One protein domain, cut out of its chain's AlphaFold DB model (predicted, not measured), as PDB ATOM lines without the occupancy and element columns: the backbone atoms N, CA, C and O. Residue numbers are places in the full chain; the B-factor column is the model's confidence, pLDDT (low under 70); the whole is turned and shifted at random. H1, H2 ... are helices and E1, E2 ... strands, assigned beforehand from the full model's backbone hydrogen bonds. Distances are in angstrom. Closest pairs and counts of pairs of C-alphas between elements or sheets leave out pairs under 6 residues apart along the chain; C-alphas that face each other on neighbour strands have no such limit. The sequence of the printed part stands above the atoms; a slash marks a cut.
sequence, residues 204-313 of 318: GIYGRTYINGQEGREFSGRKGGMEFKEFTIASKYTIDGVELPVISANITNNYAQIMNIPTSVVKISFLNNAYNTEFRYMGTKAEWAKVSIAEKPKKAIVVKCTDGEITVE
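What this domain is: This is residues 204 to 313 of the 318 residues of an uncharacterized protein of Clostridiales bacterium (UniProt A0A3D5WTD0). The chain is wound in a short stack of turns, a small solenoid with two twisted sheets as its opposite walls: E2, E5, E7 and E9 run parallel in one wall, and E3, E6, E8 and E10 run parallel in the other. From E5 to E10 the chain passes from wall to wall with each strand; hairpins E1-E2 and E4-E5 lie at one end of the stack and hairpin E10-E11 at the other, and the one small helix, H1, sits at a turn between E8 and E9. The printed part has 110 residues, with one named helix and eleven named strands in the order E1 to E8, H1, E9 to E11, and its class is mostly strand. One sheet is branched and mixed, while the other is mixed in the order E3, E6, E8, E10, E11. The whole is compact, with a radius of gyration of the C-alphas of 13.2 A and spans of 37 by 33 by 22 A.

Where its parts are: E1, residues 204 to 211, begins at C-alpha (147.134, 127.953, 73.894), is 20.1 A long and bends by 61 degrees at residue 208. E2 is residues 214 to 222, 24.0 A long, E3 residues 228 to 232, and E4 residues 236 to 239. E5, residues 242 to 252, is the longest strand by residues; it measures 25.5 A, bends by 69 degrees at residue 245, and ends at C-alpha (135.664, 128.222, 77.992). E6 is residues 256 to 261, E7 residues 267 to 271 and E8 residues 278 to 281. H1 is residues 285 to 288, E9 residues 292 to 295 and E10 residues 301 to 305. E11, residues 308 to 312, is 13.4 A long and ends at C-alpha (125.368, 136.922, 69.643).

How they stand to each other: In the branched sheet, E1 and E2 form an antiparallel hairpin, with N 207 and O 218 2.9 A apart. E5 is parallel to E2, with N 219 and O 248 2.9 A apart, and lies on the other side of E2 from E1. E5 has three neighbours in staggered pairing: E2 lies on one side of it, and E4, beside residues 242 to 246, and E7, beside residues 248 to 252, lie on the other side. E4 and E5 form an antiparallel hairpin, with N 237 and O 244 2.9 A apart. E7 is parallel to E5, with N 251 and O 269 2.8 A apart, and to E9, with N 294 and O 268 2.8 A apart. In the second sheet, E3 is an edge strand parallel to E6, with N 260 and O 231 2.8 A apart. E8 is parallel to E6, with N 261 and O 280 2.8 A apart. E10 is parallel to E8, with N 281 and O 304 2.8 A apart. E10 and E11 form an antiparallel hairpin, with N 303 and O 310 2.8 A apart. H1 is on this second sheet, over E10, at a height over the sheet of 8.3 A; their closest C-alphas, those of Lys 285 and Cys 305, are 5.8 A apart. H1 is too short for an O i to N i+4 pair; its one O i to N i+3 pair is within hydrogen-bond range.

The domain as a whole: The two C-alphas farthest apart, those of Gly 241 and Lys 299, are 39.0 A from each other. The printed part has no cut. No link is long; the link from E7 to E8, with 6 residues, is short, and the others are tight. Both sheets are strongly twisted. The mean pLDDT of the printed part is 91.3, and residues 253 to 254 and 272 to 275 are under 70.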
ATOM      1  N   GLY A 204     148.365 128.451  74.507       91.94
ATOM      2  CA  GLY A 204     147.134 127.953  73.894       91.94
ATOM      3  C   GLY A 204     147.114 126.427  73.780       91.94
ATOM      4  O   GLY A 204     148.129 125.795  73.490       91.94
ATOM      5  N   ILE A 205     145.944 125.829  73.990       92.56
ATOM      6  CA  ILE A 205     145.700 124.403  73.765       92.56
ATOM      7  C   ILE A 205     145.021 124.260  72.410       92.56
ATOM      8  O   ILE A 205     143.939 124.810  72.196       92.56
ATOM      9  N   TYR A 206     145.659 123.509  71.516       94.88
ATOM     10  CA  TYR A 206     145.159 123.267  70.172       94.88
ATOM     11  C   TYR A 206     145.112 121.769  69.874       94.88
ATOM     12  O   TYR A 206     146.050 121.039  70.196       94.88
ATOM     13  N   GLY A 207     144.028 121.322  69.244       95.38
ATOM     14  CA  GLY A 207     143.839 119.949  68.768       95.38
ATOM     15  C   GLY A 207     143.561 119.894  67.266       95.38
ATOM     16  O   GLY A 207     143.293 120.919  66.640       95.38
ATOM     17  N   ARG A 208     143.621 118.698  66.671       95.38
ATOM     18  CA  ARG A 208     143.147 118.468  65.294       95.38
ATOM     19  C   ARG A 208     141.623 118.548  65.243       95.38
ATOM     20  O   ARG A 208     140.952 118.052  66.142       95.38
ATOM     21  N   THR A 209     141.088 119.133  64.177       96.06
ATOM     22  CA  THR A 209     139.645 119.161  63.902       96.06
ATOM     23  C   THR A 209     139.380 119.096  62.401       96.06
ATOM     24  O   THR A 209     140.264 119.405  61.599       96.06
ATOM     25  N   TYR A 210     138.161 118.707  62.030       95.12
ATOM     26  CA  TYR A 210     137.710 118.606  60.645       95.12
ATOM     27  C   TYR A 210     136.358 119.298  60.501       95.12
ATOM     28  O   TYR A 210     135.382 118.914  61.145       95.12
ATOM     29  N   ILE A 211     136.291 120.317  59.646       92.06
ATOM     30  CA  ILE A 211     135.060 121.063  59.368       92.06
ATOM     31  C   ILE A 211     134.834 121.043  57.864       92.06
ATOM     32  O   ILE A 211     135.694 121.473  57.106       92.06
ATOM     33  N   ASN A 212     133.680 120.533  57.425       88.19
ATOM     34  CA  ASN A 212     133.295 120.469  56.009       88.19
ATOM     35  C   ASN A 212     134.374 119.837  55.102       88.19
ATOM     36  O   ASN A 212     134.608 120.295  53.989       88.19
ATOM     37  N   GLY A 213     135.057 118.796  55.592       88.94
ATOM     38  CA  GLY A 213     136.125 118.107  54.857       88.94
ATOM     39  C   GLY A 213     137.491 118.807  54.876       88.94
ATOM     40  O   GLY A 213     138.452 118.248  54.357       88.94
ATOM     41  N   GLN A 214     137.612 119.981  55.500       91.81
ATOM     42  CA  GLN A 214     138.884 120.671  55.701       91.81
ATOM     43  C   GLN A 214     139.494 120.292  57.056       91.81
ATOM     44  O   GLN A 214     138.861 120.472  58.099       91.81
ATOM     45  N   GLU A 215     140.734 119.797  57.047       96.00
ATOM     46  CA  GLU A 215     141.531 119.627  58.266       96.00
ATOM     47  C   GLU A 215     142.027 120.986  58.769       96.00
ATOM     48  O   GLU A 215     142.479 121.839  57.999       96.00
ATOM     49  N   GLY A 216     141.984 121.175  60.083       97.38
ATOM     50  CA  GLY A 216     142.555 122.340  60.729       97.38
ATOM     51  C   GLY A 216     142.863 122.102  62.199       97.38
ATOM     52  O   GLY A 216     143.063 120.973  62.664       97.38
ATOM     53  N   ARG A 217     142.927 123.205  62.937       97.88
ATOM     54  CA  ARG A 217     143.152 123.234  64.379       97.88
ATOM     55  C   ARG A 217     141.924 123.779  65.093       97.88
ATOM     56  O   ARG A 217     141.246 124.679  64.597       97.88
ATOM     57  N   GLU A 218     141.665 123.234  66.269       96.75
ATOM     58  CA  GLU A 218     140.681 123.747  67.210       96.75
ATOM     59  C   GLU A 218     141.390 124.290  68.439       96.75
ATOM     60  O   GLU A 218     142.140 123.559  69.082       96.75
ATOM     61  N   PHE A 219     141.139 125.553  68.774       95.31
ATOM     62  CA  PHE A 219     141.499 126.100  70.075       95.31
ATOM     63  C   PHE A 219     140.530 125.571  71.135       95.31
ATOM     64  O   PHE A 219     139.322 125.739  70.987       95.31
ATOM     65  N   SER A 220     141.036 124.954  72.202       91.00
ATOM     66  CA  SER A 220     140.203 124.348  73.254       91.00
ATOM     67  C   SER A 220     140.414 124.939  74.646       91.00
ATOM     68  O   SER A 220     139.702 124.585  75.587       91.00
ATOM     69  N   GLY A 221     141.363 125.864  74.794       89.12
ATOM     70  CA  GLY A 221     141.604 126.544  76.058       89.12
ATOM     71  C   GLY A 221     143.039 127.018  76.220       89.12
ATOM     72  O   GLY A 221     143.794 127.155  75.260       89.12
ATOM     73  N   ARG A 222     143.410 127.282  77.470       88.00
ATOM     74  CA  ARG A 222     144.716 127.825  77.856       88.00
ATOM     75  C   ARG A 222     145.354 126.940  78.916       88.00
ATOM     76  O   ARG A 222     144.646 126.333  79.718       88.00
ATOM     77  N   LYS A 223     146.681 126.883  78.930       86.50
ATOM     78  CA  LYS A 223     147.475 126.206  79.960       86.50
ATOM     79  C   LYS A 223     147.905 127.180  81.057       86.50
ATOM     80  O   LYS A 223     147.892 128.393  80.876       86.50
ATOM     81  N   GLY A 224     148.322 126.617  82.188       76.25
ATOM     82  CA  GLY A 224     149.034 127.339  83.243       76.25
ATOM     83  C   GLY A 224     148.174 128.086  84.254       76.25
ATOM     84  O   GLY A 224     148.736 128.653  85.180       76.25
ATOM     85  N   GLY A 225     146.845 128.078  84.112       77.06
ATOM     86  CA  GLY A 225     145.935 128.696  85.087       77.06
ATOM     87  C   GLY A 225     146.050 130.221  85.198       77.06
ATOM     88  O   GLY A 225     145.501 130.790  86.130       77.06
ATOM     89  N   MET A 226     146.752 130.870  84.265       84.69
ATOM     90  CA  MET A 226     146.965 132.318  84.248       84.69
ATOM     91  C   MET A 226     145.730 133.058  83.734       84.69
ATOM     92  O   MET A 226     145.083 132.611  82.780       84.69
ATOM     93  N   GLU A 227     145.470 134.242  84.287       87.44
ATOM     94  CA  GLU A 227     144.586 135.219  83.657       87.44
ATOM     95  C   GLU A 227     145.332 136.122  82.687       87.44
ATOM     96  O   GLU A 227     146.453 136.562  82.927       87.44
ATOM     97  N   PHE A 228     144.655 136.472  81.604       89.88
ATOM     98  CA  PHE A 228     145.152 137.362  80.575       89.88
ATOM     99  C   PHE A 228     144.380 138.675  80.601       89.88
ATOM    100  O   PHE A 228     143.153 138.708  80.689       89.88
ATOM    101  N   LYS A 229     145.093 139.787  80.460       92.00
ATOM    102  CA  LYS A 229     144.461 141.044  80.068       92.00
ATOM    103  C   LYS A 229     143.977 140.941  78.624       92.00
ATOM    104  O   LYS A 229     142.859 141.330  78.306       92.00
ATOM    105  N   GLU A 230     144.802 140.356  77.764       93.50
ATOM    106  CA  GLU A 230     144.488 140.159  76.357       93.50
ATOM    107  C   GLU A 230     145.044 138.823  75.874       93.50
ATOM    108  O   GLU A 230     146.222 138.517  76.075       93.50
ATOM    109  N   PHE A 231     144.179 138.025  75.250       93.62
ATOM    110  CA  PHE A 231     144.543 136.749  74.657       93.62
ATOM    111  C   PHE A 231     144.089 136.683  73.200       93.62
ATOM    112  O   PHE A 231     142.908 136.837  72.897       93.62
ATOM    113  N   THR A 232     145.017 136.384  72.305       95.06
ATOM    114  CA  THR A 232     144.807 136.200  70.877       95.06
ATOM    115  C   THR A 232     144.936 134.727  70.531       95.06
ATOM    116  O   THR A 232     145.991 134.114  70.700       95.06
ATOM    117  N   ILE A 233     143.852 134.153  70.015       95.31
ATOM    118  CA  ILE A 233     143.887 132.812  69.431       95.31
ATOM    119  C   ILE A 233     144.766 132.878  68.177       95.31
ATOM    120  O   ILE A 233     144.594 133.758  67.333       95.31
ATOM    121  N   ALA A 234     145.713 131.951  68.050       95.31
ATOM    122  CA  ALA A 234     146.589 131.893  66.888       95.31
ATOM    123  C   ALA A 234     145.764 131.631  65.618       95.31
ATOM    124  O   ALA A 234     144.816 130.854  65.640       95.31
ATOM    125  N   SER A 235     146.119 132.252  64.493       96.69
ATOM    126  CA  SER A 235     145.451 131.991  63.206       96.69
ATOM    127  C   SER A 235     145.883 130.663  62.574       96.69
ATOM    128  O   SER A 235     145.161 130.076  61.765       96.69
ATOM    129  N   LYS A 236     147.058 130.163  62.962       96.19
ATOM    130  CA  LYS A 236     147.629 128.874  62.568       96.19
ATOM    131  C   LYS A 236     148.377 128.267  63.743       96.19
ATOM    132  O   LYS A 236     148.830 128.995  64.623       96.19
ATOM    133  N   TYR A 237     148.511 126.947  63.753       95.50
ATOM    134  CA  TYR A 237     149.229 126.267  64.818       95.50
ATOM    135  C   TYR A 237     149.866 124.948  64.363       95.50
ATOM    136  O   TYR A 237     149.243 124.142  63.656       95.50
ATOM    137  N   THR A 238     151.100 124.718  64.812       94.12
ATOM    138  CA  THR A 238     151.925 123.564  64.433       94.12
ATOM    139  C   THR A 238     151.857 122.467  65.488       94.12
ATOM    140  O   THR A 238     152.116 122.703  66.664       94.12
ATOM    141  N   ILE A 239     151.523 121.250  65.056       92.06
ATOM    142  CA  ILE A 239     151.569 120.022  65.867       92.06
ATOM    143  C   ILE A 239     152.301 118.975  65.029       92.06
ATOM    144  O   ILE A 239     151.972 118.814  63.852       92.06
ATOM    145  N   ASP A 240     153.303 118.314  65.609       90.62
ATOM    146  CA  ASP A 240     154.127 117.283  64.954       90.62
ATOM    147  C   ASP A 240     154.723 117.732  63.603       90.62
ATOM    148  O   ASP A 240     154.710 116.999  62.617       90.62
ATOM    149  N   GLY A 241     155.196 118.982  63.532       93.31
ATOM    150  CA  GLY A 241     155.792 119.567  62.322       93.31
ATOM    151  C   GLY A 241     154.795 120.002  61.240       93.31
ATOM    152  O   GLY A 241     155.211 120.539  60.218       93.31
ATOM    153  N   VAL A 242     153.488 119.823  61.454       94.56
ATOM    154  CA  VAL A 242     152.444 120.215  60.497       94.56
ATOM    155  C   VAL A 242     151.727 121.478  60.980       94.56
ATOM    156  O   VAL A 242     150.977 121.441  61.962       94.56
ATOM    157  N   GLU A 243     151.931 122.593  60.276       96.75
ATOM    158  CA  GLU A 243     151.193 123.843  60.486       96.75
ATOM    159  C   GLU A 243     149.830 123.777  59.787       96.75
ATOM    160  O   GLU A 243     149.749 123.529  58.586       96.75
ATOM    161  N   LEU A 244     148.750 124.021  60.531       97.69
ATOM    162  CA  LEU A 244     147.396 124.098  59.980       97.69
ATOM    163  C   LEU A 244     146.659 125.334  60.513       97.69
ATOM    164  O   LEU A 244     146.953 125.784  61.624       97.69
ATOM    165  N   PRO A 245     145.692 125.888  59.757       97.81
ATOM    166  CA  PRO A 245     144.888 127.015  60.217       97.81
ATOM    167  C   PRO A 245     144.033 126.631  61.426       97.81
ATOM    168  O   PRO A 245     143.509 125.518  61.501       97.81
ATOM    169  N   VAL A 246     143.851 127.569  62.353       98.06
ATOM    170  CA  VAL A 246     142.878 127.434  63.440       98.06
ATOM    171  C   VAL A 246     141.512 127.826  62.901       98.06
ATOM    172  O   VAL A 246     141.261 128.997  62.619       98.06
ATOM    173  N   ILE A 247     140.657 126.819  62.725       98.06
ATOM    174  CA  ILE A 247     139.349 126.928  62.062       98.06
ATOM    175  C   ILE A 247     138.175 126.789  63.034       98.06
ATOM    176  O   ILE A 247     137.043 127.127  62.685       98.06
ATOM    177  N   SER A 248     138.445 126.317  64.253       97.50
ATOM    178  CA  SER A 248     137.464 126.150  65.324       97.50
ATOM    179  C   SER A 248     137.979 126.751  66.628       97.50
ATOM    180  O   SER A 248     139.182 126.700  66.900       97.50
ATOM    181  N   ALA A 249     137.080 127.278  67.453       95.38
ATOM    182  CA  ALA A 249     137.411 127.729  68.799       95.38
ATOM    183  C   ALA A 249     136.317 127.355  69.806       95.38
ATOM    184  O   ALA A 249     135.154 127.724  69.652       95.38
ATOM    185  N   ASN A 250     136.712 126.676  70.878       92.19
ATOM    186  CA  ASN A 250     135.889 126.408  72.046       92.19
ATOM    187  C   ASN A 250     136.302 127.368  73.158       92.19
ATOM    188  O   ASN A 250     137.339 127.212  73.806       92.19
ATOM    189  N   ILE A 251     135.483 128.390  73.361       88.25
ATOM    190  CA  ILE A 251     135.725 129.429  74.350       88.25
ATOM    191  C   ILE A 251     135.143 128.966  75.678       88.25
ATOM    192  O   ILE A 251     133.928 128.954  75.849       88.25
ATOM    193  N   THR A 252     136.013 128.585  76.611       77.31
ATOM    194  CA  THR A 252     135.664 128.222  77.992       77.31
ATOM    195  C   THR A 252     136.091 129.321  78.975       77.31
ATOM    196  O   THR A 252     137.023 130.064  78.679       77.31
ATOM    197  N   ASN A 253     135.386 129.400  80.118       64.31
ATOM    198  CA  ASN A 253     135.569 130.222  81.340       64.31
ATOM    199  C   ASN A 253     136.631 131.370  81.355       64.31
ATOM    200  O   ASN A 253     137.778 131.212  80.939       64.31
ATOM    201  N   ASN A 254     136.259 132.526  81.923       63.22
ATOM    202  CA  ASN A 254     136.823 133.885  81.715       63.22
ATOM    203  C   ASN A 254     138.232 134.192  82.250       63.22
ATOM    204  O   ASN A 254     138.423 135.173  82.960       63.22
ATOM    205  N   TYR A 255     139.255 133.447  81.859       76.50
ATOM    206  CA  TYR A 255     140.634 133.819  82.206       76.50
ATOM    207  C   TYR A 255     141.260 134.820  81.220       76.50
ATOM    208  O   TYR A 255     142.469 134.835  81.031       76.50
ATOM    209  N   ALA A 256     140.447 135.580  80.480       88.25
ATOM    210  CA  ALA A 256     140.917 136.668  79.626       88.25
ATOM    211  C   ALA A 256     139.920 137.826  79.680       88.25
ATOM    212  O   ALA A 256     138.732 137.598  79.479       88.25
ATOM    213  N   GLN A 257     140.390 139.049  79.914       90.25
ATOM    214  CA  GLN A 257     139.526 140.234  79.854       90.25
ATOM    215  C   GLN A 257     139.162 140.576  78.404       90.25
ATOM    216  O   GLN A 257     138.032 140.966  78.128       90.25
ATOM    217  N   ILE A 258     140.102 140.389  77.473       93.12
ATOM    218  CA  ILE A 258     139.897 140.535  76.028       93.12
ATOM    219  C   ILE A 258     140.304 139.237  75.336       93.12
ATOM    220  O   ILE A 258     141.397 138.717  75.571       93.12
ATOM    221  N   MET A 259     139.447 138.746  74.442       93.56
ATOM    222  CA  MET A 259     139.733 137.605  73.582       93.56
ATOM    223  C   MET A 259     139.655 137.999  72.106       93.56
ATOM    224  O   MET A 259     138.573 138.295  71.594       93.56
ATOM    225  N   ASN A 260     140.802 137.968  71.424       96.00
ATOM    226  CA  ASN A 260     140.905 138.202  69.988       96.00
ATOM    227  C   ASN A 260     140.769 136.882  69.220       96.00
ATOM    228  O   ASN A 260     141.524 135.927  69.432       96.00
ATOM    229  N   ILE A 261     139.804 136.852  68.307       96.56
ATOM    230  CA  ILE A 261     139.443 135.713  67.471       96.56
ATOM    231  C   ILE A 261     139.895 136.028  66.035       96.56
ATOM    232  O   ILE A 261     139.411 137.004  65.450       96.56
ATOM    233  N   PRO A 262     140.809 135.236  65.444       97.56
ATOM    234  CA  PRO A 262     141.305 135.480  64.097       97.56
ATOM    235  C   PRO A 262     140.248 135.135  63.042       97.56
ATOM    236  O   PRO A 262     139.363 134.307  63.262       97.56
ATOM    237  N   THR A 263     140.387 135.715  61.849       98.00
ATOM    238  CA  THR A 263     139.460 135.496  60.723       98.00
ATOM    239  C   THR A 263     139.449 134.064  60.193       98.00
ATOM    240  O   THR A 263     138.491 133.663  59.539       98.00
ATOM    241  N   SER A 264     140.483 133.275  60.499       97.50
ATOM    242  CA  SER A 264     140.564 131.857  60.145       97.50
ATOM    243  C   SER A 264     139.520 130.996  60.860       97.50
ATOM    244  O   SER A 264     139.192 129.920  60.365       97.50
ATOM    245  N   VAL A 265     138.992 131.448  62.006       97.69
ATOM    246  CA  VAL A 265     137.967 130.726  62.766       97.69
ATOM    247  C   VAL A 265     136.627 130.842  62.047       97.69
ATOM    248  O   VAL A 265     136.071 131.930  61.914       97.69
ATOM    249  N   VAL A 266     136.093 129.698  61.623       96.62
ATOM    250  CA  VAL A 266     134.807 129.581  60.910       96.62
ATOM    251  C   VAL A 266     133.735 128.872  61.736       96.62
ATOM    252  O   VAL A 266     132.563 128.882  61.366       96.62
ATOM    253  N   LYS A 267     134.112 128.268  62.868       97.12
ATOM    254  CA  LYS A 267     133.195 127.658  63.836       97.12
ATOM    255  C   LYS A 267     133.593 128.048  65.256       97.12
ATOM    256  O   LYS A 267     134.767 127.985  65.606       97.12
ATOM    257  N   ILE A 268     132.622 128.424  66.081       95.31
ATOM    258  CA  ILE A 268     132.871 128.815  67.470       95.31
ATOM    259  C   ILE A 268     131.828 128.226  68.419       95.31
ATOM    260  O   ILE A 268     130.643 128.148  68.089       95.31
ATOM    261  N   SER A 269     132.277 127.836  69.608       92.94
ATOM    262  CA  SER A 269     131.433 127.374  70.711       92.94
ATOM    263  C   SER A 269     131.696 128.244  71.936       92.94
ATOM    264  O   SER A 269     132.837 128.340  72.389       92.94
ATOM    265  N   PHE A 270     130.656 128.866  72.491       89.44
ATOM    266  CA  PHE A 270     130.749 129.640  73.731       89.44
ATOM    267  C   PHE A 270     130.344 128.766  74.924       89.44
ATOM    268  O   PHE A 270     129.190 128.757  75.352       89.44
ATOM    269  N   LEU A 271     131.311 128.011  75.446       79.81
ATOM    270  CA  LEU A 271     131.132 127.058  76.536       79.81
ATOM    271  C   LEU A 271     131.179 127.777  77.896       79.81
ATOM    272  O   LEU A 271     132.197 128.350  78.288       79.81
ATOM    273  N   ASN A 272     130.106 127.661  78.681       66.06
ATOM    274  CA  ASN A 272     129.955 128.284  80.003       66.06
ATOM    275  C   ASN A 272     129.936 129.826  80.015       66.06
ATOM    276  O   ASN A 272     129.997 130.517  79.005       66.06
ATOM    277  N   ASN A 273     129.706 130.353  81.217       58.19
ATOM    278  CA  ASN A 273     129.484 131.754  81.530       58.19
ATOM    279  C   ASN A 273     130.664 132.636  81.108       58.19
ATOM    280  O   ASN A 273     131.543 132.873  81.926       58.19
ATOM    281  N   ALA A 274     130.664 133.159  79.883       57.84
ATOM    282  CA  ALA A 274     131.641 134.135  79.413       57.84
ATOM    283  C   ALA A 274     131.424 135.548  80.028       57.84
ATOM    284  O   ALA A 274     131.293 136.546  79.320       57.84
ATOM    285  N   TYR A 275     131.230 135.641  81.346       61.19
ATOM    286  CA  TYR A 275     130.944 136.896  82.034       61.19
ATOM    287  C   TYR A 275     132.193 137.783  82.089       61.19
ATOM    288  O   TYR A 275     133.208 137.398  82.659       61.19
ATOM    289  N   ASN A 276     132.075 138.995  81.546       75.88
ATOM    290  CA  ASN A 276     133.087 140.060  81.585       75.88
ATOM    291  C   ASN A 276     134.280 139.899  80.621       75.88
ATOM    292  O   ASN A 276     135.252 140.634  80.759       75.88
ATOM    293  N   THR A 277     134.198 138.999  79.633       87.00
ATOM    294  CA  THR A 277     135.165 138.955  78.520       87.00
ATOM    295  C   THR A 277     134.677 139.840  77.370       87.00
ATOM    296  O   THR A 277     133.550 139.685  76.898       87.00
ATOM    297  N   GLU A 278     135.526 140.741  76.884       91.69
ATOM    298  CA  GLU A 278     135.329 141.427  75.610       91.69
ATOM    299  C   GLU A 278     135.784 140.521  74.461       91.69
ATOM    300  O   GLU A 278     136.947 140.124  74.387       91.69
ATOM    301  N   PHE A 279     134.875 140.221  73.534       93.88
ATOM    302  CA  PHE A 279     135.184 139.443  72.339       93.88
ATOM    303  C   PHE A 279     135.477 140.364  71.161       93.88
ATOM    304  O   PHE A 279     134.644 141.193  70.789       93.88
ATOM    305  N   ARG A 280     136.646 140.186  70.546       96.38
ATOM    306  CA  ARG A 280     137.059 140.900  69.337       96.38
ATOM    307  C   ARG A 280     137.257 139.906  68.210       96.38
ATOM    308  O   ARG A 280     138.111 139.033  68.298       96.38
ATOM    309  N   TYR A 281     136.486 140.039  67.145       97.88
ATOM    310  CA  TYR A 281     136.749 139.338  65.901       97.88
ATOM    311  C   TYR A 281     137.617 140.219  65.009       97.88
ATOM    312  O   TYR A 281     137.301 141.381  64.767       97.88
ATOM    313  N   MET A 282     138.724 139.671  64.515       97.75
ATOM    314  CA  MET A 282     139.703 140.430  63.729       97.75
ATOM    315  C   MET A 282     139.251 140.707  62.283       97.75
ATOM    316  O   MET A 282     140.001 141.307  61.517       97.75
ATOM    317  N   GLY A 283     138.051 140.262  61.902       97.81
ATOM    318  CA  GLY A 283     137.433 140.534  60.607       97.81
ATOM    319  C   GLY A 283     136.244 141.484  60.700       97.81
ATOM    320  O   GLY A 283     135.918 142.030  61.754       97.81
ATOM    321  N   THR A 284     135.587 141.659  59.565       98.44
ATOM    322  CA  THR A 284     134.373 142.460  59.397       98.44
ATOM    323  C   THR A 284     133.120 141.722  59.872       98.44
ATOM    324  O   THR A 284     133.091 140.492  59.993       98.44
ATOM    325  N   LYS A 285     132.022 142.457  60.043       97.94
ATOM    326  CA  LYS A 285     130.684 141.923  60.314       97.94
ATOM    327  C   LYS A 285     130.216 140.940  59.240       97.94
ATOM    328  O   LYS A 285     129.572 139.941  59.553       97.94
ATOM    329  N   ALA A 286     130.543 141.214  57.977       97.50
ATOM    330  CA  ALA A 286     130.192 140.348  56.852       97.50
ATOM    331  C   ALA A 286     130.958 139.014  56.875       97.50
ATOM    332  O   ALA A 286     130.430 137.990  56.440       97.50
ATOM    333  N   GLU A 287     132.190 139.011  57.381       97.81
ATOM    334  CA  GLU A 287     132.963 137.787  57.610       97.81
ATOM    335  C   GLU A 287     132.439 137.028  58.830       97.81
ATOM    336  O   GLU A 287     132.200 135.825  58.730       97.81
ATOM    337  N   TRP A 288     132.142 137.729  59.932       97.44
ATOM    338  CA  TRP A 288     131.534 137.123  61.121       97.44
ATOM    339  C   TRP A 288     130.200 136.435  60.817       97.44
ATOM    340  O   TRP A 288     129.936 135.350  61.324       97.44
ATOM    341  N   ALA A 289     129.368 137.012  59.944       95.62
ATOM    342  CA  ALA A 289     128.087 136.423  59.546       95.62
ATOM    343  C   ALA A 289     128.211 135.023  58.906       95.62
ATOM    344  O   ALA A 289     127.216 134.308  58.804       95.62
ATOM    345  N   LYS A 290     129.417 134.624  58.475       95.69
ATOM    346  CA  LYS A 290     129.716 133.288  57.930       95.69
ATOM    347  C   LYS A 290     130.195 132.300  58.999       95.69
ATOM    348  O   LYS A 290     130.311 131.113  58.706       95.69
ATOM    349  N   VAL A 291     130.493 132.769  60.213       96.44
ATOM    350  CA  VAL A 291     130.956 131.936  61.329       96.44
ATOM    351  C   VAL A 291     129.782 131.139  61.893       96.44
ATOM    352  O   VAL A 291     128.761 131.689  62.302       96.44
ATOM    353  N   SER A 292     129.942 129.820  61.958       96.19
ATOM    354  CA  SER A 292     128.959 128.925  62.561       96.19
ATOM    355  C   SER A 292     129.090 128.929  64.082       96.19
ATOM    356  O   SER A 292     130.096 128.476  64.627       96.19
ATOM    357  N   ILE A 293     128.041 129.355  64.785       94.44
ATOM    358  CA  ILE A 293     127.975 129.291  66.251       94.44
ATOM    359  C   ILE A 293     127.383 127.937  66.650       94.44
ATOM    360  O   ILE A 293     126.181 127.720  66.511       94.44
ATOM    361  N   ALA A 294     128.238 127.017  67.096       92.62
ATOM    362  CA  ALA A 294     127.849 125.653  67.454       92.62
ATOM    363  C   ALA A 294     127.163 125.590  68.824       92.62
ATOM    364  O   ALA A 294     126.118 124.963  68.963       92.62
ATOM    365  N   GLU A 295     127.717 126.295  69.811       91.12
ATOM    366  CA  GLU A 295     127.107 126.465  71.128       91.12
ATOM    367  C   GLU A 295     126.958 127.948  71.449       91.12
ATOM    368  O   GLU A 295     127.920 128.721  71.366       91.12
ATOM    369  N   LYS A 296     125.729 128.346  71.792       89.25
ATOM    370  CA  LYS A 296     125.397 129.728  72.131       89.25
ATOM    371  C   LYS A 296     125.781 130.049  73.578       89.25
ATOM    372  O   LYS A 296     125.654 129.188  74.449       89.25
ATOM    373  N   PRO A 297     126.173 131.298  73.864       87.69
ATOM    374  CA  PRO A 297     126.473 131.728  75.222       87.69
ATOM    375  C   PRO A 297     125.209 131.724  76.100       87.69
ATOM    376  O   PRO A 297     124.094 131.896  75.618       87.69
ATOM    377  N   LYS A 298     125.366 131.600  77.423       84.88
ATOM    378  CA  LYS A 298     124.236 131.648  78.382       84.88
ATOM    379  C   LYS A 298     123.604 133.040  78.539       84.88
ATOM    380  O   LYS A 298     122.501 133.174  79.059       84.88
ATOM    381  N   LYS A 299     124.312 134.093  78.132       85.38
ATOM    382  CA  LYS A 299     123.825 135.478  78.058       85.38
ATOM    383  C   LYS A 299     124.210 136.046  76.702       85.38
ATOM    384  O   LYS A 299     125.194 135.593  76.129       85.38
ATOM    385  N   ALA A 300     123.451 137.025  76.218       89.25
ATOM    386  CA  ALA A 300     123.830 137.731  75.005       89.25
ATOM    387  C   ALA A 300     125.210 138.375  75.204       89.25
ATOM    388  O   ALA A 300     125.492 138.923  76.274       89.25
ATOM    389  N   ILE A 301     126.061 138.273  74.191       90.06
ATOM    390  CA  ILE A 301     127.398 138.873  74.181       90.06
ATOM    391  C   ILE A 301     127.542 139.763  72.954       90.06
ATOM    392  O   ILE A 301     126.927 139.516  71.916       90.06
ATOM    393  N   VAL A 302     128.390 140.777  73.073       92.75
ATOM    394  CA  VAL A 302     128.771 141.637  71.956       92.75
ATOM    395  C   VAL A 302     130.131 141.188  71.437       92.75
ATOM    396  O   VAL A 302     131.078 141.039  72.210       92.75
ATOM    397  N   VAL A 303     130.217 140.981  70.126       94.88
ATOM    398  CA  VAL A 303     131.457 140.714  69.400       94.88
ATOM    399  C   VAL A 303     131.818 141.961  68.601       94.88
ATOM    400  O   VAL A 303     131.074 142.384  67.714       94.88
ATOM    401  N   LYS A 304     132.971 142.551  68.917       97.50
ATOM    402  CA  LYS A 304     133.520 143.713  68.212       97.50
ATOM    403  C   LYS A 304     134.267 143.247  66.968       97.50
ATOM    404  O   LYS A 304     135.263 142.542  67.080       97.50
ATOM    405  N   CYS A 305     133.771 143.624  65.801       98.06
ATOM    406  CA  CYS A 305     134.411 143.438  64.502       98.06
ATOM    407  C   CYS A 305     135.161 144.721  64.106       98.06
ATOM    408  O   CYS A 305     135.013 145.769  64.741       98.06
ATOM    409  N   THR A 306     135.938 144.677  63.027       97.50
ATOM    410  CA  THR A 306     136.711 145.840  62.548       97.50
ATOM    411  C   THR A 306     135.844 146.995  62.027       97.50
ATOM    412  O   THR A 306     136.286 148.140  62.037       97.50
ATOM    413  N   ASP A 307     134.608 146.717  61.603       97.88
ATOM    414  CA  ASP A 307     133.645 147.654  61.000       97.88
ATOM    415  C   ASP A 307     132.336 147.795  61.816       97.88
ATOM    416  O   ASP A 307     131.302 148.251  61.310       97.88
ATOM    417  N   GLY A 308     132.352 147.388  63.088       96.94
ATOM    418  CA  GLY A 308     131.247 147.579  64.028       96.94
ATOM    419  C   GLY A 308     131.039 146.402  64.972       96.94
ATOM    420  O   GLY A 308     131.896 145.544  65.126       96.94
ATOM    421  N   GLU A 309     129.876 146.350  65.612       97.69
ATOM    422  CA  GLU A 309     129.560 145.343  66.629       97.69
ATOM    423  C   GLU A 309     128.432 144.413  66.166       97.69
ATOM    424  O   GLU A 309     127.536 144.825  65.422       97.69
ATOM    425  N   ILE A 310     128.474 143.154  66.607       96.06
ATOM    426  CA  ILE A 310     127.408 142.161  66.418       96.06
ATOM    427  C   ILE A 310     127.020 141.590  67.775       96.06
ATOM    428  O   ILE A 310     127.877 141.271  68.594       96.06
ATOM    429  N   THR A 311     125.718 141.416  67.994       94.69
ATOM    430  CA  THR A 311     125.209 140.698  69.165       94.69
ATOM    431  C   THR A 311     125.039 139.222  68.831       94.69
ATOM    432  O   THR A 311     124.373 138.866  67.859       94.69
ATOM    433  N   VAL A 312     125.644 138.358  69.643       91.31
ATOM    434  CA  VAL A 312     125.368 136.922  69.643       91.31
ATOM    435  C   VAL A 312     124.337 136.653  70.727       91.31
ATOM    436  O   VAL A 312     124.606 136.833  71.916       91.31
ATOM    437  N   GLU A 313     123.158 136.215  70.300       90.81
ATOM    438  CA  GLU A 313     122.051 135.916  71.201       90.81
ATOM    439  C   GLU A 313     122.350 134.733  72.120       90.81
ATOM    440  O   GLU A 313     123.050 133.784  71.749       90.81
TER     441      GLU A 313